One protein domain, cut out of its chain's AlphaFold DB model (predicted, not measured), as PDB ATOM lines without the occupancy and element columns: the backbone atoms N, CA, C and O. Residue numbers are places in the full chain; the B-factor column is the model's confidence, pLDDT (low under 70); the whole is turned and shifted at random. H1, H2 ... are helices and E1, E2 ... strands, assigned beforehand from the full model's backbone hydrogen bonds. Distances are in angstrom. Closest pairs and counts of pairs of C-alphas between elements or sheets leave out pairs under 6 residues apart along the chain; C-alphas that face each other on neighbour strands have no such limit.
ATOM      1  N   LYS A  90      35.811 -17.764  16.107       57.41
ATOM      2  CA  LYS A  90      36.488 -18.590  17.139       57.41
ATOM      3  C   LYS A  90      35.670 -19.787  17.656       57.41
ATOM      4  O   LYS A  90      36.026 -20.934  17.394       57.41
ATOM      5  N   ALA A  91      34.544 -19.552  18.336       53.06
ATOM      6  CA  ALA A  91      33.801 -20.619  19.025       53.06
ATOM      7  C   ALA A  91      33.146 -21.663  18.092       53.06
ATOM      8  O   ALA A  91      32.967 -22.817  18.486       53.06
ATOM      9  N   VAL A  92      32.775 -21.279  16.864       53.78
ATOM     10  CA  VAL A  92      32.109 -22.187  15.908       53.78
ATOM     11  C   VAL A  92      33.135 -22.989  15.107       53.78
ATOM     12  O   VAL A  92      32.941 -24.190  14.923       53.78
ATOM     13  N   ALA A  93      34.235 -22.358  14.683       59.66
ATOM     14  CA  ALA A  93      35.295 -23.022  13.927       59.66
ATOM     15  C   ALA A  93      36.082 -24.029  14.782       59.66
ATOM     16  O   ALA A  93      36.368 -25.127  14.313       59.66
ATOM     17  N   MET A  94      36.376 -23.718  16.054       63.25
ATOM     18  CA  MET A  94      37.118 -24.647  16.920       63.25
ATOM     19  C   MET A  94      36.427 -26.012  17.035       63.25
ATOM     20  O   MET A  94      37.096 -27.035  16.936       63.25
ATOM     21  N   LYS A  95      35.092 -26.063  17.184       66.31
ATOM     22  CA  LYS A  95      34.372 -27.327  17.430       66.31
ATOM     23  C   LYS A  95      34.353 -28.285  16.228       66.31
ATOM     24  O   LYS A  95      34.261 -29.491  16.443       66.31
ATOM     25  N   SER A  96      34.438 -27.791  14.993       71.50
ATOM     26  CA  SER A  96      34.575 -28.642  13.797       71.50
ATOM     27  C   SER A  96      36.026 -29.045  13.506       71.50
ATOM     28  O   SER A  96      36.251 -30.026  12.802       71.50
ATOM     29  N   LEU A  97      37.000 -28.334  14.083       75.50
ATOM     30  CA  LEU A  97      38.432 -28.511  13.822       75.50
ATOM     31  C   LEU A  97      39.211 -29.229  14.931       75.50
ATOM     32  O   LEU A  97      40.392 -29.520  14.743       75.50
ATOM     33  N   MET A  98      38.574 -29.552  16.061       80.19
ATOM     34  CA  MET A  98      39.205 -30.299  17.154       80.19
ATOM     35  C   MET A  98      39.886 -31.580  16.647       80.19
ATOM     36  O   MET A  98      39.256 -32.430  16.019       80.19
ATOM     37  N   GLY A  99      41.175 -31.737  16.951       84.00
ATOM     38  CA  GLY A  99      41.962 -32.909  16.559       84.00
ATOM     39  C   GLY A  99      42.521 -32.886  15.130       84.00
ATOM     40  O   GLY A  99      43.292 -33.785  14.785       84.00
ATOM     41  N   ALA A 100      42.197 -31.879  14.312       87.75
ATOM     42  CA  ALA A 100      42.891 -31.642  13.048       87.75
ATOM     43  C   ALA A 100      44.309 -31.089  13.294       87.75
ATOM     44  O   ALA A 100      44.564 -30.423  14.296       87.75
ATOM     45  N   HIS A 101      45.224 -31.344  12.360       92.88
ATOM     46  CA  HIS A 101      46.494 -30.620  12.267       92.88
ATOM     47  C   HIS A 101      46.345 -29.467  11.270       92.88
ATOM     48  O   HIS A 101      45.659 -29.623  10.255       92.88
ATOM     49  N   MET A 102      47.035 -28.355  11.523       95.75
ATOM     50  CA  MET A 102      47.363 -27.405  10.459       95.75
ATOM     51  C   MET A 102      48.426 -28.025   9.542       95.75
ATOM     52  O   MET A 102      49.190 -28.895   9.972       95.75
ATOM     53  N   ARG A 103      48.491 -27.588   8.285       97.00
ATOM     54  CA  ARG A 103      49.521 -27.989   7.319       97.00
ATOM     55  C   ARG A 103      50.507 -26.864   7.044       97.00
ATOM     56  O   ARG A 103      50.147 -25.686   7.078       97.00
ATOM     57  N   ASP A 104      51.745 -27.273   6.806       97.12
ATOM     58  CA  ASP A 104      52.844 -26.413   6.381       97.12
ATOM     59  C   ASP A 104      52.621 -25.906   4.943       97.12
ATOM     60  O   ASP A 104      51.880 -26.526   4.170       97.12
ATOM     61  N   TYR A 105      53.233 -24.780   4.580       96.81
ATOM     62  CA  TYR A 105      52.998 -24.134   3.288       96.81
ATOM     63  C   TYR A 105      54.228 -23.411   2.741       96.81
ATOM     64  O   TYR A 105      55.003 -22.805   3.476       96.81
ATOM     65  N   GLU A 106      54.356 -23.416   1.418       96.12
ATOM     66  CA  GLU A 106      55.303 -22.574   0.700       96.12
ATOM     67  C   GLU A 106      54.588 -21.302   0.227       96.12
ATOM     68  O   GLU A 106      53.504 -21.368  -0.361       96.12
ATOM     69  N   LYS A 107      55.183 -20.137   0.504       95.94
ATOM     70  CA  LYS A 107      54.704 -18.833   0.035       95.94
ATOM     71  C   LYS A 107      55.556 -18.383  -1.146       95.94
ATOM     72  O   LYS A 107      56.718 -18.022  -0.966       95.94
ATOM     73  N   GLN A 108      54.957 -18.337  -2.328       95.62
ATOM     74  CA  GLN A 108      55.574 -17.774  -3.526       95.62
ATOM     75  C   GLN A 108      54.993 -16.379  -3.763       95.62
ATOM     76  O   GLN A 108      53.780 -16.192  -3.737       95.62
ATOM     77  N   THR A 109      55.852 -15.378  -3.950       94.81
ATOM     78  CA  THR A 109      55.424 -13.997  -4.233       94.81
ATOM     79  C   THR A 109      55.788 -13.679  -5.672       94.81
ATOM     80  O   THR A 109      56.960 -13.765  -6.033       94.81
ATOM     81  N   ASP A 110      54.798 -13.343  -6.496       89.94
ATOM     82  CA  ASP A 110      55.029 -12.958  -7.887       89.94
ATOM     83  C   ASP A 110      55.736 -11.586  -7.933       89.94
ATOM     84  O   ASP A 110      55.139 -10.592  -7.509       89.94
ATOM     85  N   PRO A 111      56.979 -11.487  -8.447       88.06
ATOM     86  CA  PRO A 111      57.731 -10.231  -8.460       88.06
ATOM     87  C   PRO A 111      57.149  -9.180  -9.419       88.06
ATOM     88  O   PRO A 111      57.533  -8.016  -9.339       88.06
ATOM     89  N   SER A 112      56.242  -9.566 -10.323       87.50
ATOM     90  CA  SER A 112      55.601  -8.655 -11.277       87.50
ATOM     91  C   SER A 112      54.301  -8.038 -10.753       87.50
ATOM     92  O   SER A 112      53.975  -6.907 -11.113       87.50
ATOM     93  N   THR A 113      53.570  -8.744  -9.881       90.06
ATOM     94  CA  THR A 113      52.262  -8.292  -9.367       90.06
ATOM     95  C   THR A 113      52.190  -8.124  -7.848       90.06
ATOM     96  O   THR A 113      51.192  -7.609  -7.351       90.06
ATOM     97  N   TYR A 114      53.219  -8.547  -7.105       87.88
ATOM     98  CA  TYR A 114      53.243  -8.643  -5.636       87.88
ATOM     99  C   TYR A 114      52.127  -9.518  -5.032       87.88
ATOM    100  O   TYR A 114      51.910  -9.499  -3.821       87.88
ATOM    101  N   ASN A 115      51.432 -10.321  -5.849       89.06
ATOM    102  CA  ASN A 115      50.443 -11.268  -5.353       89.06
ATOM    103  C   ASN A 115      51.127 -12.444  -4.644       89.06
ATOM    104  O   ASN A 115      52.085 -13.036  -5.150       89.06
ATOM    105  N   GLU A 116      50.594 -12.798  -3.478       92.56
ATOM    106  CA  GLU A 116      51.075 -13.907  -2.660       92.56
ATOM    107  C   GLU A 116      50.282 -15.178  -2.983       92.56
ATOM    108  O   GLU A 116      49.060 -15.223  -2.833       92.56
ATOM    109  N   LYS A 117      50.988 -16.221  -3.419       94.06
ATOM    110  CA  LYS A 117      50.464 -17.563  -3.683       94.06
ATOM    111  C   LYS A 117      50.919 -18.510  -2.580       94.06
ATOM    112  O   LYS A 117      52.065 -18.449  -2.130       94.06
ATOM    113  N   PHE A 118      50.026 -19.403  -2.168       95.94
ATOM    114  CA  PHE A 118      50.259 -20.338  -1.071       95.94
ATOM    115  C   PHE A 118      50.024 -21.768  -1.555       95.94
ATOM    116  O   PHE A 118      48.905 -22.119  -1.931       95.94
ATOM    117  N   ASN A 119      51.078 -22.583  -1.530       95.88
ATOM    118  CA  ASN A 119      51.029 -24.002  -1.872       95.88
ATOM    119  C   ASN A 119      51.140 -24.834  -0.584       95.88
ATOM    120  O   ASN A 119      52.086 -24.669   0.187       95.88
ATOM    121  N   VAL A 120      50.154 -25.692  -0.313       96.62
ATOM    122  CA  VAL A 120      50.005 -26.380   0.980       96.62
ATOM    123  C   VAL A 120      50.559 -27.799   0.904       96.62
ATOM    124  O   VAL A 120      50.076 -28.636   0.145       96.62
ATOM    125  N   SER A 121      51.536 -28.106   1.758       95.38
ATOM    126  CA  SER A 121      52.093 -29.455   1.882       95.38
ATOM    127  C   SER A 121      51.114 -30.370   2.629       95.38
ATOM    128  O   SER A 121      51.178 -30.481   3.855       95.38
ATOM    129  N   GLU A 122      50.214 -31.051   1.900       93.00
ATOM    130  CA  GLU A 122      49.177 -31.927   2.483       93.00
ATOM    131  C   GLU A 122      49.726 -33.011   3.425       93.00
ATOM    132  O   GLU A 122      48.971 -33.458   4.285       93.00
ATOM    133  N   ASP A 123      51.005 -33.396   3.338       94.56
ATOM    134  CA  ASP A 123      51.625 -34.394   4.220       94.56
ATOM    135  C   ASP A 123      52.302 -33.814   5.469       94.56
ATOM    136  O   ASP A 123      52.321 -34.483   6.506       94.56
ATOM    137  N   LYS A 124      52.787 -32.565   5.437       95.38
ATOM    138  CA  LYS A 124      53.571 -31.946   6.526       95.38
ATOM    139  C   LYS A 124      52.656 -31.260   7.554       95.38
ATOM    140  O   LYS A 124      52.101 -30.201   7.259       95.38
ATOM    141  N   PRO A 125      52.426 -31.825   8.759       94.88
ATOM    142  CA  PRO A 125      51.682 -31.128   9.804       94.88
ATOM    143  C   PRO A 125      52.559 -30.045  10.443       94.88
ATOM    144  O   PRO A 125      53.719 -30.300  10.757       94.88
ATOM    145  N   ILE A 126      51.991 -28.868  10.705       94.75
ATOM    146  CA  ILE A 126      52.669 -27.806  11.453       94.75
ATOM    147  C   ILE A 126      52.003 -27.607  12.819       94.75
ATOM    148  O   ILE A 126      50.809 -27.332  12.926       94.75
ATOM    149  N   GLY A 127      52.796 -27.773  13.879       91.06
ATOM    150  CA  GLY A 127      52.343 -27.628  15.264       91.06
ATOM    151  C   GLY A 127      51.558 -28.819  15.834       91.06
ATOM    152  O   GLY A 127      51.566 -29.937  15.317       91.06
ATOM    153  N   SER A 128      50.922 -28.547  16.970       89.69
ATOM    154  CA  SER A 128      50.040 -29.432  17.734       89.69
ATOM    155  C   SER A 128      48.743 -29.760  16.970       89.69
ATOM    156  O   SER A 128      48.403 -29.140  15.960       89.69
ATOM    157  N   LYS A 129      47.984 -30.754  17.451       90.44
ATOM    158  CA  LYS A 129      46.579 -30.911  17.037       90.44
ATOM    159  C   LYS A 129      45.759 -29.773  17.640       90.44
ATOM    160  O   LYS A 129      45.895 -29.510  18.834       90.44
ATOM    161  N   ILE A 130      44.870 -29.173  16.849       88.62
ATOM    162  CA  ILE A 130      43.990 -28.084  17.288       88.62
ATOM    163  C   ILE A 130      43.177 -28.562  18.500       88.62
ATOM    164  O   ILE A 130      42.389 -29.512  18.418       88.62
ATOM    165  N   SER A 131      43.424 -27.921  19.640       85.56
ATOM    166  CA  SER A 131      42.890 -28.280  20.956       85.56
ATOM    167  C   SER A 131      41.753 -27.341  21.369       85.56
ATOM    168  O   SER A 131      41.580 -26.261  20.810       85.56
ATOM    169  N   PHE A 132      40.972 -27.726  22.381       77.56
ATOM    170  CA  PHE A 132      39.897 -26.872  22.910       77.56
ATOM    171  C   PHE A 132      40.410 -25.651  23.702       77.56
ATOM    172  O   PHE A 132      39.614 -24.784  24.050       77.56
ATOM    173  N   ARG A 133      41.707 -25.593  24.042       80.06
ATOM    174  CA  ARG A 133      42.269 -24.600  24.979       80.06
ATOM    175  C   ARG A 133      43.269 -23.618  24.361       80.06
ATOM    176  O   ARG A 133      43.594 -22.638  25.020       80.06
ATOM    177  N   GLY A 134      43.755 -23.866  23.145       80.00
ATOM    178  CA  GLY A 134      44.654 -22.943  22.447       80.00
ATOM    179  C   GLY A 134      43.893 -21.828  21.724       80.00
ATOM    180  O   GLY A 134      42.761 -22.026  21.277       80.00
ATOM    181  N   GLU A 135      44.517 -20.660  21.577       83.00
ATOM    182  CA  GLU A 135      43.966 -19.584  20.750       83.00
ATOM    183  C   GLU A 135      43.946 -20.000  19.276       83.00
ATOM    184  O   GLU A 135      44.969 -20.429  18.742       83.00
ATOM    185  N   PHE A 136      42.789 -19.857  18.625       87.12
ATOM    186  CA  PHE A 136      42.587 -20.206  17.220       87.12
ATOM    187  C   PHE A 136      41.971 -19.039  16.440       87.12
ATOM    188  O   PHE A 136      40.931 -18.502  16.837       87.12
ATOM    189  N   GLU A 137      42.590 -18.667  15.320       89.88
ATOM    190  CA  GLU A 137      42.130 -17.602  14.417       89.88
ATOM    191  C   GLU A 137      42.156 -18.078  12.960       89.88
ATOM    192  O   GLU A 137      43.005 -18.886  12.588       89.88
ATOM    193  N   VAL A 138      41.231 -17.586  12.128       89.00
ATOM    194  CA  VAL A 138      41.138 -17.937  10.700       89.00
ATOM    195  C   VAL A 138      41.045 -16.665   9.866       89.00
ATOM    196  O   VAL A 138      40.232 -15.782  10.159       89.00
ATOM    197  N   TYR A 139      41.861 -16.602   8.817       90.12
ATOM    198  CA  TYR A 139      41.945 -15.485   7.880       90.12
ATOM    199  C   TYR A 139      41.199 -15.818   6.580       90.12
ATOM    200  O   TYR A 139      40.825 -16.965   6.325       90.12
ATOM    201  N   GLU A 140      40.969 -14.816   5.732       87.56
ATOM    202  CA  GLU A 140      40.281 -15.024   4.448       87.56
ATOM    203  C   GLU A 140      41.187 -15.560   3.323       87.56
ATOM    204  O   GLU A 140      40.680 -15.909   2.260       87.56
ATOM    205  N   VAL A 141      42.495 -15.710   3.573       89.50
ATOM    206  CA  VAL A 141      43.475 -16.275   2.626       89.50
ATOM    207  C   VAL A 141      43.204 -17.758   2.372       89.50
ATOM    208  O   VAL A 141      43.170 -18.559   3.312       89.50
ATOM    209  N   THR A 142      43.073 -18.124   1.098       93.38
ATOM    210  CA  THR A 142      43.042 -19.511   0.614       93.38
ATOM    211  C   THR A 142      44.344 -19.895  -0.083       93.38
ATOM    212  O   THR A 142      45.124 -19.033  -0.482       93.38
ATOM    213  N   ASP A 143      44.568 -21.196  -0.235       94.88
ATOM    214  CA  ASP A 143      45.618 -21.742  -1.097       94.88
ATOM    215  C   ASP A 143      45.229 -21.684  -2.589       94.88
ATOM    216  O   ASP A 143      44.090 -21.345  -2.925       94.88
ATOM    217  N   GLU A 144      46.146 -22.065  -3.485       91.31
ATOM    218  CA  GLU A 144      45.877 -22.100  -4.934       91.31
ATOM    219  C   GLU A 144      44.730 -23.048  -5.340       91.31
ATOM    220  O   GLU A 144      44.059 -22.786  -6.338       91.31
ATOM    221  N   THR A 145      44.453 -24.119  -4.582       90.88
ATOM    222  CA  THR A 145      43.324 -25.026  -4.878       90.88
ATOM    223  C   THR A 145      41.979 -24.517  -4.353       90.88
ATOM    224  O   THR A 145      40.932 -25.063  -4.706       90.88
ATOM    225  N   GLY A 146      41.982 -23.503  -3.481       91.25
ATOM    226  CA  GLY A 146      40.788 -23.025  -2.784       91.25
ATOM    227  C   GLY A 146      40.189 -24.034  -1.792       91.25
ATOM    228  O   GLY A 146      39.057 -23.839  -1.351       91.25
ATOM    229  N   LEU A 147      40.903 -25.112  -1.441       92.06
ATOM    230  CA  LEU A 147      40.442 -26.160  -0.517       92.06
ATOM    231  C   LEU A 147      40.927 -25.955   0.923       92.06
ATOM    232  O   LEU A 147      40.429 -26.625   1.834       92.06
ATOM    233  N   TRP A 148      41.872 -25.047   1.144       93.81
ATOM    234  CA  TRP A 148      42.506 -24.765   2.424       93.81
ATOM    235  C   TRP A 148      42.395 -23.274   2.776       93.81
ATOM    236  O   TRP A 148      42.367 -22.417   1.898       93.81
ATOM    237  N   LYS A 149      42.345 -22.948   4.075       94.81
ATOM    238  CA  LYS A 149      42.427 -21.566   4.584       94.81
ATOM    239  C   LYS A 149      43.546 -21.388   5.592       94.81
ATOM    240  O   LYS A 149      43.779 -22.280   6.409       94.81
ATOM    241  N   LEU A 150      44.189 -20.225   5.555       95.19
ATOM    242  CA  LEU A 150      45.207 -19.838   6.524       95.19
ATOM    243  C   LEU A 150      44.573 -19.648   7.908       95.19
ATOM    244  O   LEU A 150      43.575 -18.939   8.070       95.19
ATOM    245  N   ALA A 151      45.188 -20.257   8.912       94.94
ATOM    246  CA  ALA A 151      44.813 -20.149  10.310       94.94
ATOM    247  C   ALA A 151      46.048 -19.901  11.188       94.94
ATOM    248  O   ALA A 151      47.189 -20.116  10.770       94.94
ATOM    249  N   LYS A 152      45.804 -19.459  12.422       94.94
ATOM    250  CA  LYS A 152      46.801 -19.339  13.487       94.94
ATOM    251  C   LYS A 152      46.360 -20.183  14.677       94.94
ATOM    252  O   LYS A 152      45.218 -20.054  15.118       94.94
ATOM    253  N   PHE A 153      47.251 -21.022  15.196       94.19
ATOM    254  CA  PHE A 153      47.035 -21.806  16.412       94.19
ATOM    255  C   PHE A 153      48.303 -21.830  17.264       94.19
ATOM    256  O   PHE A 153      49.385 -22.091  16.742       94.19
ATOM    257  N   GLU A 154      48.175 -21.543  18.565       91.94
ATOM    258  CA  GLU A 154      49.298 -21.553  19.526       91.94
ATOM    259  C   GLU A 154      50.527 -20.763  19.002       91.94
ATOM    260  O   GLU A 154      51.676 -21.198  19.066       91.94
ATOM    261  N   GLY A 155      50.257 -19.592  18.407       93.44
ATOM    262  CA  GLY A 155      51.248 -18.682  17.821       93.44
ATOM    263  C   GLY A 155      51.732 -19.034  16.406       93.44
ATOM    264  O   GLY A 155      52.239 -18.151  15.716       93.44
ATOM    265  N   LYS A 156      51.545 -20.274  15.938       95.38
ATOM    266  CA  LYS A 156      52.003 -20.742  14.617       95.38
ATOM    267  C   LYS A 156      50.943 -20.512  13.545       95.38
ATOM    268  O   LYS A 156      49.760 -20.722  13.797       95.38
ATOM    269  N   HIS A 157      51.371 -20.128  12.345       95.75
ATOM    270  CA  HIS A 157      50.511 -20.071  11.161       95.75
ATOM    271  C   HIS A 157      50.545 -21.405  10.404       95.75
ATOM    272  O   HIS A 157      51.558 -22.103  10.417       95.75
ATOM    273  N   GLY A 158      49.448 -21.755   9.740       96.81
ATOM    274  CA  GLY A 158      49.351 -22.947   8.900       96.81
ATOM    275  C   GLY A 158      47.975 -23.079   8.256       96.81
ATOM    276  O   GLY A 158      47.032 -22.385   8.631       96.81
ATOM    277  N   PHE A 159      47.844 -23.966   7.275       96.50
ATOM    278  CA  PHE A 159      46.611 -24.111   6.503       96.50
ATOM    279  C   PHE A 159      45.696 -25.218   7.043       96.50
ATOM    280  O   PHE A 159      46.153 -26.278   7.470       96.50
ATOM    281  N   VAL A 160      44.379 -24.994   7.004       94.69
ATOM    282  CA  VAL A 160      43.348 -25.939   7.467       94.69
ATOM    283  C   VAL A 160      42.292 -26.164   6.379       94.69
ATOM    284  O   VAL A 160      41.784 -25.214   5.786       94.69
ATOM    285  N   ARG A 161      41.960 -27.433   6.104       92.75
ATOM    286  CA  ARG A 161      41.104 -27.831   4.973       92.75
ATOM    287  C   ARG A 161      39.648 -27.423   5.196       92.75
ATOM    288  O   ARG A 161      39.033 -27.831   6.182       92.75
ATOM    289  N   ILE A 162      39.073 -26.670   4.262       82.12
ATOM    290  CA  ILE A 162      37.751 -26.033   4.375       82.12
ATOM    291  C   ILE A 162      36.633 -27.059   4.585       82.12
ATOM    292  O   ILE A 162      35.727 -26.818   5.374       82.12
ATOM    293  N   ASN A 163      36.722 -28.247   3.979       79.31
ATOM    294  CA  ASN A 163      35.739 -29.317   4.199       79.31
ATOM    295  C   ASN A 163      35.735 -29.883   5.639       79.31
ATOM    296  O   ASN A 163      34.755 -30.509   6.040       79.31
ATOM    297  N   LYS A 164      36.788 -29.632   6.432       71.19
ATOM    298  CA  LYS A 164      36.832 -29.880   7.884       71.19
ATOM    299  C   LYS A 164      36.469 -28.631   8.694       71.19
ATOM    300  O   LYS A 164      35.923 -28.770   9.786       71.19
ATOM    301  N   VAL A 165      36.671 -27.423   8.153       62.88
ATOM    302  CA  VAL A 165      36.109 -26.163   8.686       62.88
ATOM    303  C   VAL A 165      34.588 -26.155   8.466       62.88
ATOM    304  O   VAL A 165      34.063 -25.462   7.596       62.88
ATOM    305  N   GLY A 166      33.863 -26.960   9.254       56.22
ATOM    306  CA  GLY A 166      32.413 -27.142   9.125       56.22
ATOM    307  C   GLY A 166      31.681 -25.797   8.990       56.22
ATOM    308  O   GLY A 166      31.972 -24.885   9.769       56.22
ATOM    309  N   PRO A 167      30.775 -25.650   8.002       52.28
ATOM    310  CA  PRO A 167      30.508 -24.371   7.351       52.28
ATOM    311  C   PRO A 167      30.104 -23.270   8.327       52.28
ATOM    312  O   PRO A 167      29.198 -23.447   9.149       52.28
ATOM    313  N   ILE A 168      30.777 -22.121   8.191       50.69
ATOM    314  CA  ILE A 168      30.560 -20.920   9.001       50.69
ATOM    315  C   ILE A 168      29.065 -20.591   8.978       50.69
ATOM    316  O   ILE A 168      28.487 -20.348   7.918       50.69
ATOM    317  N   ARG A 169      28.430 -20.578  10.158       47.22
ATOM    318  CA  ARG A 169      26.983 -20.351  10.325       47.22
ATOM    319  C   ARG A 169      26.609 -18.864  10.196       47.22
ATOM    320  O   ARG A 169      25.984 -18.292  11.082       47.22
TER     321      ARG A 169
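Overview. This is residues 90 to 169 of the 680 residues of an uncharacterized protein of Paenibacillus sp. FSL H7-0331 (UniProt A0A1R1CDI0). A long hairpin, E1 and E2, crosses a small, strongly twisted sheet of three strands, E3, E4 and E5, meeting it mostly at E5, and E2 bends sharply so that its second part folds back beside E5. The hairpin's tip, residues 110 to 115, sticks out at one end of the longest axis, while the short helix H1 only grazes the small sheet near the other end. The printed part has 80 residues, mostly strand, with H1 followed by E1 to E5; the sheets run E1 - E2 and E3 - E4 - E5, both antiparallel. It is compact, with a radius of gyration of the C-alphas of 12.7 A, yet elongated, spanning 41 by 26 by 20 A.

Arrangement. Start at H1, residues 90 to 97, where 2 of 4 O i to N i+4 pairs are within hydrogen-bond range. Next find the hairpin of E1, residues 101 to 109, and E2, residues 116 to 129, which are antiparallel at 157 degrees; look at N 106 and O 119, 2.9 A apart. E2 bends by 88 degrees at residue 123. Then come E3, residues 136 to 142, E4, residues 148 to 153, and E5, residues 156 to 161, a meander, each strand the antiparallel neighbour of the one before. In the hairpin of E3 and E4, N 139 and O 150 are 3.0 A apart; in that of E4 and E5, N 151 and O 158 are 2.8 A apart. E1 and E5 have 11 pairs of C-alphas within 8 A, the closest those of Arg 103 and Phe 159, 4.9 A apart. The closest C-alphas of E2 and E5 are those of Ile 126 and Gly 158, 6.4 A apart. H1 is on the three-stranded sheet but only grazes it; its closest C-alphas with E3 are those of Lys 90 and Phe 136, 6.3 A apart. H1 and E2 are apart, as are E1 and E3.

Along the chain. Find C-alpha 90 at (36.488, -18.590, 17.139), where H1 begins its 10.6 A. E1 starts at C-alpha 101, (46.494, -30.620, 12.267), and runs 25.1 A; E2 measures 26.4 A from first to last C-alpha. E3 covers 16.6 A, E4 15.0 A and E5 16.2 A, ending at C-alpha 161, (41.104, -27.831, 4.973).

Size, cuts and confidence. Look for the two C-alphas farthest apart at Ser 112 and Phe 132, 41.8 A. The printed part has no cut, and no link is long. The mean pLDDT of the printed part is 85.9, with residues 90 to 95 and 165 to 169 under 70.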